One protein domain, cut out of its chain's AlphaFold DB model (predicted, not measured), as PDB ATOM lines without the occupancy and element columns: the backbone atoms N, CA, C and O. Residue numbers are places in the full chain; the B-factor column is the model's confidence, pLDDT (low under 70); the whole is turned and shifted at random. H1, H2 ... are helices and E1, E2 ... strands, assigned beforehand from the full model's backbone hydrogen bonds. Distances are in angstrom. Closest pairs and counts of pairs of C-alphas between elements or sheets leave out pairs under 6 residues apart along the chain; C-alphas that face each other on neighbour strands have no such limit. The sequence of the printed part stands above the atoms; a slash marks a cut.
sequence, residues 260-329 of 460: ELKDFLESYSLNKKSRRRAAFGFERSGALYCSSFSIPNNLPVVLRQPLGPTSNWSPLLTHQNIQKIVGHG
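AT A GLANCE: This is residues 260 to 329 of the 460 residues of an uncharacterized protein of Corynebacterium deserti GIMN1.010 (UniProt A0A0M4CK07). Look for a loop-built domain with little regular structure: H3 sits towards one end of the longest axis, H1 towards the other, and short H2 in the middle, with the long loop of residues 305 to 318 running from it to H3 and another, residues 268 to 288, from H1 to the short strand E1. The 70 printed residues hold H1, E1, H2 and H3 in that order, mostly helix, with only 24 residues in named elements. The whole is compact, radius of gyration of the C-alphas 12.4 A, spanning 38 by 28 by 20 A.

IN THESE COORDINATES: Find C-alpha 319 at (-32.832, -2.922, -42.851); from there H3, residues 319 to 327, runs 11.9 A. E1 is residues 289 to 291, 7.0 A, and H2 residues 301 to 304, 5.4 A. H1, residues 260 to 267, starts at (-34.634, -26.087, -58.644) and spans 10.3 A.

HOW THE PARTS SIT: H3 and E1 are near each other, with 5 pairs of C-alphas within 10 A; E1 pairs with no named strand. H1 and H2 are close but not clearly touching, the closest C-alphas, Leu 265 and Val 302, 6.5 A apart. H1 and H3 are apart. In H1 and H3 every O i to N i+4 pair is within hydrogen-bond range; H2 is too short for one, but its one O i to N i+3 pair is within range.

THE WHOLE: The farthest C-alphas, Lys 273 and Gly 329, are 40.3 A apart. The printed part has no cut; the links H1 to E1 and H2 to H3 are long. Confidence is under 70 at residues 271 to 277 and 327 to 329.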
ATOM      1  N   GLU A 260     -34.088 -27.292 -58.002       94.25
ATOM      2  CA  GLU A 260     -34.634 -26.087 -58.644       94.25
ATOM      3  C   GLU A 260     -34.285 -24.819 -57.864       94.25
ATOM      4  O   GLU A 260     -33.827 -23.834 -58.436       94.25
ATOM      5  N   LEU A 261     -34.425 -24.860 -56.538       92.00
ATOM      6  CA  LEU A 261     -34.025 -23.771 -55.657       92.00
ATOM      7  C   LEU A 261     -32.529 -23.483 -55.760       92.00
ATOM      8  O   LEU A 261     -32.128 -22.325 -55.833       92.00
ATOM      9  N   LYS A 262     -31.689 -24.520 -55.761       92.00
ATOM     10  CA  LYS A 262     -30.244 -24.360 -55.935       92.00
ATOM     11  C   LYS A 262     -29.918 -23.704 -57.273       92.00
ATOM     12  O   LYS A 262     -29.159 -22.737 -57.294       92.00
ATOM     13  N   ASP A 263     -30.505 -24.206 -58.350       92.31
ATOM     14  CA  ASP A 263     -30.286 -23.691 -59.696       92.31
ATOM     15  C   ASP A 263     -30.758 -22.229 -59.781       92.31
ATOM     16  O   ASP A 263     -30.041 -21.379 -60.317       92.31
ATOM     17  N   PHE A 264     -31.891 -21.892 -59.156       91.69
ATOM     18  CA  PHE A 264     -32.383 -20.521 -59.010       91.69
ATOM     19  C   PHE A 264     -31.389 -19.625 -58.254       91.69
ATOM     20  O   PHE A 264     -30.972 -18.590 -58.777       91.69
ATOM     21  N   LEU A 265     -30.960 -20.020 -57.052       91.69
ATOM     22  CA  LEU A 265     -30.027 -19.236 -56.235       91.69
ATOM     23  C   LEU A 265     -28.705 -18.983 -56.965       91.69
ATOM     24  O   LEU A 265     -28.176 -17.872 -56.924       91.69
ATOM     25  N   GLU A 266     -28.179 -19.994 -57.654       90.25
ATOM     26  CA  GLU A 266     -26.953 -19.868 -58.438       90.25
ATOM     27  C   GLU A 266     -27.150 -18.966 -59.668       90.25
ATOM     28  O   GLU A 266     -26.290 -18.122 -59.937       90.25
ATOM     29  N   SER A 267     -28.283 -19.082 -60.369       88.69
ATOM     30  CA  SER A 267     -28.593 -18.309 -61.585       88.69
ATOM     31  C   SER A 267     -28.795 -16.821 -61.314       88.69
ATOM     32  O   SER A 267     -28.383 -15.989 -62.121       88.69
ATOM     33  N   TYR A 268     -29.391 -16.485 -60.169       88.50
ATOM     34  CA  TYR A 268     -29.680 -15.105 -59.776       88.50
ATOM     35  C   TYR A 268     -28.561 -14.467 -58.940       88.50
ATOM     36  O   TYR A 268     -28.643 -13.286 -58.602       88.50
ATOM     37  N   SER A 269     -27.491 -15.207 -58.626       87.31
ATOM     38  CA  SER A 269     -26.314 -14.646 -57.958       87.31
ATOM     39  C   SER A 269     -25.444 -13.856 -58.946       87.31
ATOM     40  O   SER A 269     -24.992 -14.369 -59.969       87.31
ATOM     41  N   LEU A 270     -25.171 -12.588 -58.629       72.19
ATOM     42  CA  LEU A 270     -24.552 -11.616 -59.542       72.19
ATOM     43  C   LEU A 270     -23.149 -11.939 -60.099       72.19
ATOM     44  O   LEU A 270     -22.658 -11.194 -60.942       72.19
ATOM     45  N   ASN A 271     -22.451 -12.986 -59.641       62.69
ATOM     46  CA  ASN A 271     -21.048 -13.193 -60.025       62.69
ATOM     47  C   ASN A 271     -20.699 -14.677 -60.263       62.69
ATOM     48  O   ASN A 271     -20.361 -15.428 -59.346       62.69
ATOM     49  N   LYS A 272     -20.755 -15.107 -61.532       60.94
ATOM     50  CA  LYS A 272     -20.724 -16.527 -61.941       60.94
ATOM     51  C   LYS A 272     -19.457 -17.307 -61.540       60.94
ATOM     52  O   LYS A 272     -19.540 -18.528 -61.434       60.94
ATOM     53  N   LYS A 273     -18.301 -16.656 -61.327       55.94
ATOM     54  CA  LYS A 273     -17.012 -17.354 -61.099       55.94
ATOM     55  C   LYS A 273     -16.584 -17.471 -59.628       55.94
ATOM     56  O   LYS A 273     -16.223 -18.569 -59.220       55.94
ATOM     57  N   SER A 274     -16.664 -16.414 -58.811       55.69
ATOM     58  CA  SER A 274     -16.294 -16.494 -57.379       55.69
ATOM     59  C   SER A 274     -17.488 -16.702 -56.435       55.69
ATOM     60  O   SER A 274     -17.294 -17.130 -55.299       55.69
ATOM     61  N   ARG A 275     -18.734 -16.472 -56.893       61.91
ATOM     62  CA  ARG A 275     -19.924 -16.441 -56.019       61.91
ATOM     63  C   ARG A 275     -20.913 -17.596 -56.168       61.91
ATOM     64  O   ARG A 275     -21.862 -17.619 -55.395       61.91
ATOM     65  N   ARG A 276     -20.678 -18.622 -57.001       67.38
ATOM     66  CA  ARG A 276     -21.510 -19.853 -56.930       67.38
ATOM     67  C   ARG A 276     -21.527 -20.448 -55.516       67.38
ATOM     68  O   ARG A 276     -22.564 -20.883 -55.036       67.38
ATOM     69  N   ARG A 277     -20.391 -20.386 -54.807       69.19
ATOM     70  CA  ARG A 277     -20.315 -20.768 -53.386       69.19
ATOM     71  C   ARG A 277     -21.034 -19.776 -52.465       69.19
ATOM     72  O   ARG A 277     -21.598 -20.194 -51.468       69.19
ATOM     73  N   ALA A 278     -21.055 -18.492 -52.813       80.69
ATOM     74  CA  ALA A 278     -21.709 -17.455 -52.021       80.69
ATOM     75  C   ALA A 278     -23.226 -17.362 -52.260       80.69
ATOM     76  O   ALA A 278     -23.902 -16.726 -51.465       80.69
ATOM     77  N   ALA A 279     -23.787 -17.991 -53.301       90.00
ATOM     78  CA  ALA A 279     -25.225 -17.941 -53.606       90.00
ATOM     79  C   ALA A 279     -26.104 -18.338 -52.403       90.00
ATOM     80  O   ALA A 279     -27.160 -17.756 -52.171       90.00
ATOM     81  N   PHE A 280     -25.605 -19.270 -51.592       91.38
ATOM     82  CA  PHE A 280     -26.233 -19.794 -50.381       91.38
ATOM     83  C   PHE A 280     -25.835 -19.041 -49.102       91.38
ATOM     84  O   PHE A 280     -26.165 -19.490 -48.014       91.38
ATOM     85  N   GLY A 281     -25.095 -17.940 -49.208       89.44
ATOM     86  CA  GLY A 281     -24.488 -17.261 -48.067       89.44
ATOM     87  C   GLY A 281     -23.154 -17.877 -47.634       89.44
ATOM     88  O   GLY A 281     -22.569 -18.715 -48.329       89.44
ATOM     89  N   PHE A 282     -22.650 -17.417 -46.489       85.75
ATOM     90  CA  PHE A 282     -21.361 -17.824 -45.930       85.75
ATOM     91  C   PHE A 282     -21.236 -19.348 -45.804       85.75
ATOM     92  O   PHE A 282     -22.141 -20.012 -45.290       85.75
ATOM     93  N   GLU A 283     -20.125 -19.886 -46.324       87.06
ATOM     94  CA  GLU A 283     -19.786 -21.321 -46.353       87.06
ATOM     95  C   GLU A 283     -20.943 -22.227 -46.813       87.06
ATOM     96  O   GLU A 283     -21.094 -23.362 -46.368       87.06
ATOM     97  N   ARG A 284     -21.794 -21.717 -47.715       89.56
ATOM     98  CA  ARG A 284     -22.987 -22.409 -48.224       89.56
ATOM     99  C   ARG A 284     -23.973 -22.862 -47.140       89.56
ATOM    100  O   ARG A 284     -24.720 -23.811 -47.366       89.56
ATOM    101  N   SER A 285     -24.001 -22.174 -45.998       90.06
ATOM    102  CA  SER A 285     -24.932 -22.468 -44.897       90.06
ATOM    103  C   SER A 285     -26.389 -22.508 -45.348       90.06
ATOM    104  O   SER A 285     -27.155 -23.342 -44.864       90.06
ATOM    105  N   GLY A 286     -26.786 -21.619 -46.265       92.38
ATOM    106  CA  GLY A 286     -28.176 -21.484 -46.678       92.38
ATOM    107  C   GLY A 286     -29.072 -21.175 -45.487       92.38
ATOM    108  O   GLY A 286     -30.187 -21.685 -45.436       92.38
ATOM    109  N   ALA A 287     -28.571 -20.437 -44.498       93.44
ATOM    110  CA  ALA A 287     -29.332 -20.144 -43.296       93.44
ATOM    111  C   ALA A 287     -30.557 -19.299 -43.642       93.44
ATOM    112  O   ALA A 287     -30.490 -18.423 -44.500       93.44
ATOM    113  N   LEU A 288     -31.665 -19.549 -42.957       92.81
ATOM    114  CA  LEU A 288     -32.920 -18.813 -43.080       92.81
ATOM    115  C   LEU A 288     -33.261 -18.164 -41.741       92.81
ATOM    116  O   LEU A 288     -34.334 -18.368 -41.179       92.81
ATOM    117  N   TYR A 289     -32.313 -17.378 -41.246       90.44
ATOM    118  CA  TYR A 289     -32.415 -16.639 -40.000       90.44
ATOM    119  C   TYR A 289     -31.926 -15.206 -40.210       90.44
ATOM    120  O   TYR A 289     -30.945 -14.979 -40.918       90.44
ATOM    121  N   CYS A 290     -32.618 -14.250 -39.607       88.94
ATOM    122  CA  CYS A 290     -32.286 -12.835 -39.611       88.94
ATOM    123  C   CYS A 290     -32.689 -12.226 -38.267       88.94
ATOM    124  O   CYS A 290     -33.705 -12.614 -37.689       88.94
ATOM    125  N   SER A 291     -31.938 -11.246 -37.778       84.81
ATOM    126  CA  SER A 291     -32.370 -10.454 -36.628       84.81
ATOM    127  C   SER A 291     -32.939  -9.114 -37.090       84.81
ATOM    128  O   SER A 291     -32.732  -8.690 -38.228       84.81
ATOM    129  N   SER A 292     -33.658  -8.419 -36.208       83.19
ATOM    130  CA  SER A 292     -34.218  -7.090 -36.480       83.19
ATOM    131  C   SER A 292     -33.156  -6.028 -36.755       83.19
ATOM    132  O   SER A 292     -33.458  -4.957 -37.279       83.19
ATOM    133  N   PHE A 293     -31.918  -6.315 -36.364       78.88
ATOM    134  CA  PHE A 293     -30.804  -5.384 -36.367       78.88
ATOM    135  C   PHE A 293     -29.702  -5.748 -37.362       78.88
ATOM    136  O   PHE A 293     -28.933  -4.871 -37.743       78.88
ATOM    137  N   SER A 294     -29.634  -7.001 -37.817       81.94
ATOM    138  CA  SER A 294     -28.594  -7.465 -38.732       81.94
ATOM    139  C   SER A 294     -29.132  -8.466 -39.751       81.94
ATOM    140  O   SER A 294     -29.946  -9.338 -39.435       81.94
ATOM    141  N   ILE A 295     -28.637  -8.344 -40.985       86.69
ATOM    142  CA  ILE A 295     -28.846  -9.304 -42.069       86.69
ATOM    143  C   ILE A 295     -27.586 -10.169 -42.160       86.69
ATOM    144  O   ILE A 295     -26.598  -9.724 -42.751       86.69
ATOM    145  N   PRO A 296     -27.580 -11.398 -41.615       85.69
ATOM    146  CA  PRO A 296     -26.368 -12.203 -41.586       85.69
ATOM    147  C   PRO A 296     -25.898 -12.576 -42.996       85.69
ATOM    148  O   PRO A 296     -26.683 -12.848 -43.911       85.69
ATOM    149  N   ASN A 297     -24.577 -12.666 -43.166       86.31
ATOM    150  CA  ASN A 297     -23.958 -13.070 -44.431       86.31
ATOM    151  C   ASN A 297     -24.253 -14.542 -44.805       86.31
ATOM    152  O   ASN A 297     -24.051 -14.921 -45.964       86.31
ATOM    153  N   ASN A 298     -24.758 -15.343 -43.859       89.06
ATOM    154  CA  ASN A 298     -25.232 -16.719 -44.025       89.06
ATOM    155  C   ASN A 298     -26.534 -16.843 -44.829       89.06
ATOM    156  O   ASN A 298     -26.845 -17.936 -45.306       89.06
ATOM    157  N   LEU A 299     -27.290 -15.752 -44.989       91.00
ATOM    158  CA  LEU A 299     -28.484 -15.754 -45.828       91.00
ATOM    159  C   LEU A 299     -28.109 -15.907 -47.308       91.00
ATOM    160  O   LEU A 299     -27.111 -15.316 -47.752       91.00
ATOM    161  N   PRO A 300     -28.936 -16.618 -48.098       93.25
ATOM    162  CA  PRO A 300     -28.803 -16.644 -49.544       93.25
ATOM    163  C   PRO A 300     -28.685 -15.232 -50.109       93.25
ATOM    164  O   PRO A 300     -29.497 -14.354 -49.815       93.25
ATOM    165  N   VAL A 301     -27.666 -15.015 -50.941       90.94
ATOM    166  CA  VAL A 301     -27.303 -13.677 -51.429       90.94
ATOM    167  C   VAL A 301     -28.454 -13.037 -52.196       90.94
ATOM    168  O   VAL A 301     -28.660 -11.836 -52.068       90.94
ATOM    169  N   VAL A 302     -29.267 -13.834 -52.895       91.00
ATOM    170  CA  VAL A 302     -30.472 -13.365 -53.594       91.00
ATOM    171  C   VAL A 302     -31.428 -12.577 -52.684       91.00
ATOM    172  O   VAL A 302     -32.118 -11.680 -53.146       91.00
ATOM    173  N   LEU A 303     -31.470 -12.874 -51.383       90.56
ATOM    174  CA  LEU A 303     -32.392 -12.211 -50.460       90.56
ATOM    175  C   LEU A 303     -31.910 -10.813 -50.061       90.56
ATOM    176  O   LEU A 303     -32.730  -9.980 -49.694       90.56
ATOM    177  N   ARG A 304     -30.600 -10.558 -50.131       90.31
ATOM    178  CA  ARG A 304     -29.952  -9.361 -49.570       90.31
ATOM    179  C   ARG A 304     -29.105  -8.565 -50.564       90.31
ATOM    180  O   ARG A 304     -28.616  -7.497 -50.216       90.31
ATOM    181  N   GLN A 305     -28.871  -9.079 -51.772       88.69
ATOM    182  CA  GLN A 305     -28.038  -8.395 -52.760       88.69
ATOM    183  C   GLN A 305     -28.736  -7.117 -53.252       88.69
ATOM    184  O   GLN A 305     -29.887  -7.197 -53.690       88.69
ATOM    185  N   PRO A 306     -28.063  -5.954 -53.186       85.56
ATOM    186  CA  PRO A 306     -28.660  -4.678 -53.583       85.56
ATOM    187  C   PRO A 306     -28.871  -4.602 -55.095       85.56
ATOM    188  O   PRO A 306     -29.850  -4.040 -55.567       85.56
ATOM    189  N   LEU A 307     -27.964  -5.218 -55.848       86.00
ATOM    190  CA  LEU A 307     -28.028  -5.348 -57.293       86.00
ATOM    191  C   LEU A 307     -28.433  -6.786 -57.633       86.00
ATOM    192  O   LEU A 307     -28.085  -7.720 -56.907       86.00
ATOM    193  N   GLY A 308     -29.110  -6.989 -58.757       83.75
ATOM    194  CA  GLY A 308     -29.446  -8.320 -59.256       83.75
ATOM    195  C   GLY A 308     -29.289  -8.429 -60.764       83.75
ATOM    196  O   GLY A 308     -28.765  -7.514 -61.395       83.75
ATOM    197  N   PRO A 309     -29.711  -9.552 -61.365       81.69
ATOM    198  CA  PRO A 309     -29.502  -9.802 -62.790       81.69
ATOM    199  C   PRO A 309     -30.242  -8.823 -63.715       81.69
ATOM    200  O   PRO A 309     -29.956  -8.799 -64.908       81.69
ATOM    201  N   THR A 310     -31.183  -8.031 -63.192       86.31
ATOM    202  CA  THR A 310     -31.933  -7.013 -63.937       86.31
ATOM    203  C   THR A 310     -31.795  -5.640 -63.279       86.31
ATOM    204  O   THR A 310     -31.552  -5.537 -62.076       86.31
ATOM    205  N   SER A 311     -31.993  -4.571 -64.058       86.06
ATOM    206  CA  SER A 311     -31.958  -3.181 -63.570       86.06
ATOM    207  C   SER A 311     -33.047  -2.863 -62.541       86.06
ATOM    208  O   SER A 311     -32.898  -1.928 -61.766       86.06
ATOM    209  N   ASN A 312     -34.130  -3.644 -62.523       88.31
ATOM    210  CA  ASN A 312     -35.279  -3.452 -61.632       88.31
ATOM    211  C   ASN A 312     -35.188  -4.325 -60.372       88.31
ATOM    212  O   ASN A 312     -36.194  -4.571 -59.705       88.31
ATOM    213  N   TRP A 313     -34.006  -4.863 -60.076       88.44
ATOM    214  CA  TRP A 313     -33.804  -5.665 -58.886       88.44
ATOM    215  C   TRP A 313     -33.903  -4.810 -57.626       88.44
ATOM    216  O   TRP A 313     -33.238  -3.785 -57.511       88.44
ATOM    217  N   SER A 314     -34.676  -5.285 -56.656       87.88
ATOM    218  CA  SER A 314     -34.662  -4.756 -55.298       87.88
ATOM    219  C   SER A 314     -34.359  -5.895 -54.331       87.88
ATOM    220  O   SER A 314     -34.991  -6.953 -54.437       87.88
ATOM    221  N   PRO A 315     -33.442  -5.709 -53.366       87.75
ATOM    222  CA  PRO A 315     -33.251  -6.672 -52.290       87.75
ATOM    223  C   PRO A 315     -34.565  -6.880 -51.536       87.75
ATOM    224  O   PRO A 315     -35.283  -5.928 -51.219       87.75
ATOM    225  N   LEU A 316     -34.869  -8.141 -51.236       87.31
ATOM    226  CA  LEU A 316     -36.046  -8.498 -50.449       87.31
ATOM    227  C   LEU A 316     -35.862  -8.071 -48.988       87.31
ATOM    228  O   LEU A 316     -36.761  -7.499 -48.368       87.31
ATOM    229  N   LEU A 317     -34.663  -8.319 -48.466       88.31
ATOM    230  CA  LEU A 317     -34.236  -7.954 -47.130       88.31
ATOM    231  C   LEU A 317     -33.389  -6.687 -47.202       88.31
ATOM    232  O   LEU A 317     -32.249  -6.692 -47.659       88.31
ATOM    233  N   THR A 318     -33.977  -5.603 -46.714       86.81
ATOM    234  CA  THR A 318     -33.293  -4.358 -46.368       86.81
ATOM    235  C   THR A 318     -33.506  -4.102 -44.884       86.81
ATOM    236  O   THR A 318     -34.491  -4.580 -44.312       86.81
ATOM    237  N   HIS A 319     -32.633  -3.317 -44.251       79.62
ATOM    238  CA  HIS A 319     -32.832  -2.922 -42.851       79.62
ATOM    239  C   HIS A 319     -34.212  -2.280 -42.628       79.62
ATOM    240  O   HIS A 319     -34.896  -2.603 -41.661       79.62
ATOM    241  N   GLN A 320     -34.670  -1.453 -43.574       78.25
ATOM    242  CA  GLN A 320     -35.996  -0.834 -43.522       78.25
ATOM    243  C   GLN A 320     -37.127  -1.871 -43.592       78.25
ATOM    244  O   GLN A 320     -38.090  -1.782 -42.834       78.25
ATOM    245  N   ASN A 321     -37.022  -2.865 -44.481       79.44
ATOM    246  CA  ASN A 321     -38.040  -3.909 -44.611       79.44
ATOM    247  C   ASN A 321     -38.092  -4.794 -43.365       79.44
ATOM    248  O   ASN A 321     -39.178  -5.123 -42.900       79.44
ATOM    249  N   ILE A 322     -36.942  -5.137 -42.788       80.75
ATOM    250  CA  ILE A 322     -36.877  -5.964 -41.579       80.75
ATOM    251  C   ILE A 322     -37.492  -5.242 -40.385       80.75
ATOM    252  O   ILE A 322     -38.311  -5.830 -39.686       80.75
ATOM    253  N   GLN A 323     -37.166  -3.965 -40.180       76.31
ATOM    254  CA  GLN A 323     -37.773  -3.179 -39.106       76.31
ATOM    255  C   GLN A 323     -39.294  -3.073 -39.264       76.31
ATOM    256  O   GLN A 323     -40.012  -3.168 -38.273       76.31
ATOM    257  N   LYS A 324     -39.802  -2.948 -40.498       78.19
ATOM    258  CA  LYS A 324     -41.248  -2.993 -40.766       78.19
ATOM    259  C   LYS A 324     -41.847  -4.353 -40.412       78.19
ATOM    260  O   LYS A 324     -42.869  -4.390 -39.735       78.19
ATOM    261  N   ILE A 325     -41.202  -5.450 -40.817       73.94
ATOM    262  CA  ILE A 325     -41.676  -6.815 -40.538       73.94
ATOM    263  C   ILE A 325     -41.713  -7.091 -39.028       73.94
ATOM    264  O   ILE A 325     -42.695  -7.635 -38.532       73.94
ATOM    265  N   VAL A 326     -40.681  -6.681 -38.289       72.44
ATOM    266  CA  VAL A 326     -40.600  -6.876 -36.833       72.44
ATOM    267  C   VAL A 326     -41.561  -5.938 -36.096       72.44
ATOM    268  O   VAL A 326     -42.283  -6.368 -35.199       72.44
ATOM    269  N   GLY A 327     -41.620  -4.666 -36.502       59.44
ATOM    270  CA  GLY A 327     -42.451  -3.635 -35.875       59.44
ATOM    271  C   GLY A 327     -43.956  -3.816 -36.089       59.44
ATOM    272  O   GLY A 327     -44.737  -3.334 -35.279       59.44
ATOM    273  N   HIS A 328     -44.378  -4.537 -37.134       53.62
ATOM    274  CA  HIS A 328     -45.793  -4.875 -37.374       53.62
ATOM    275  C   HIS A 328     -46.269  -6.099 -36.579       53.62
ATOM    276  O   HIS A 328     -47.365  -6.600 -36.813       53.62
ATOM    277  N   GLY A 329     -45.478  -6.554 -35.608       46.78
ATOM    278  CA  GLY A 329     -45.889  -7.599 -34.691       46.78
ATOM    279  C   GLY A 329     -45.570  -8.990 -35.220       46.78
ATOM    280  O   GLY A 329     -46.454  -9.773 -35.542       46.78
TER     281      GLY A 329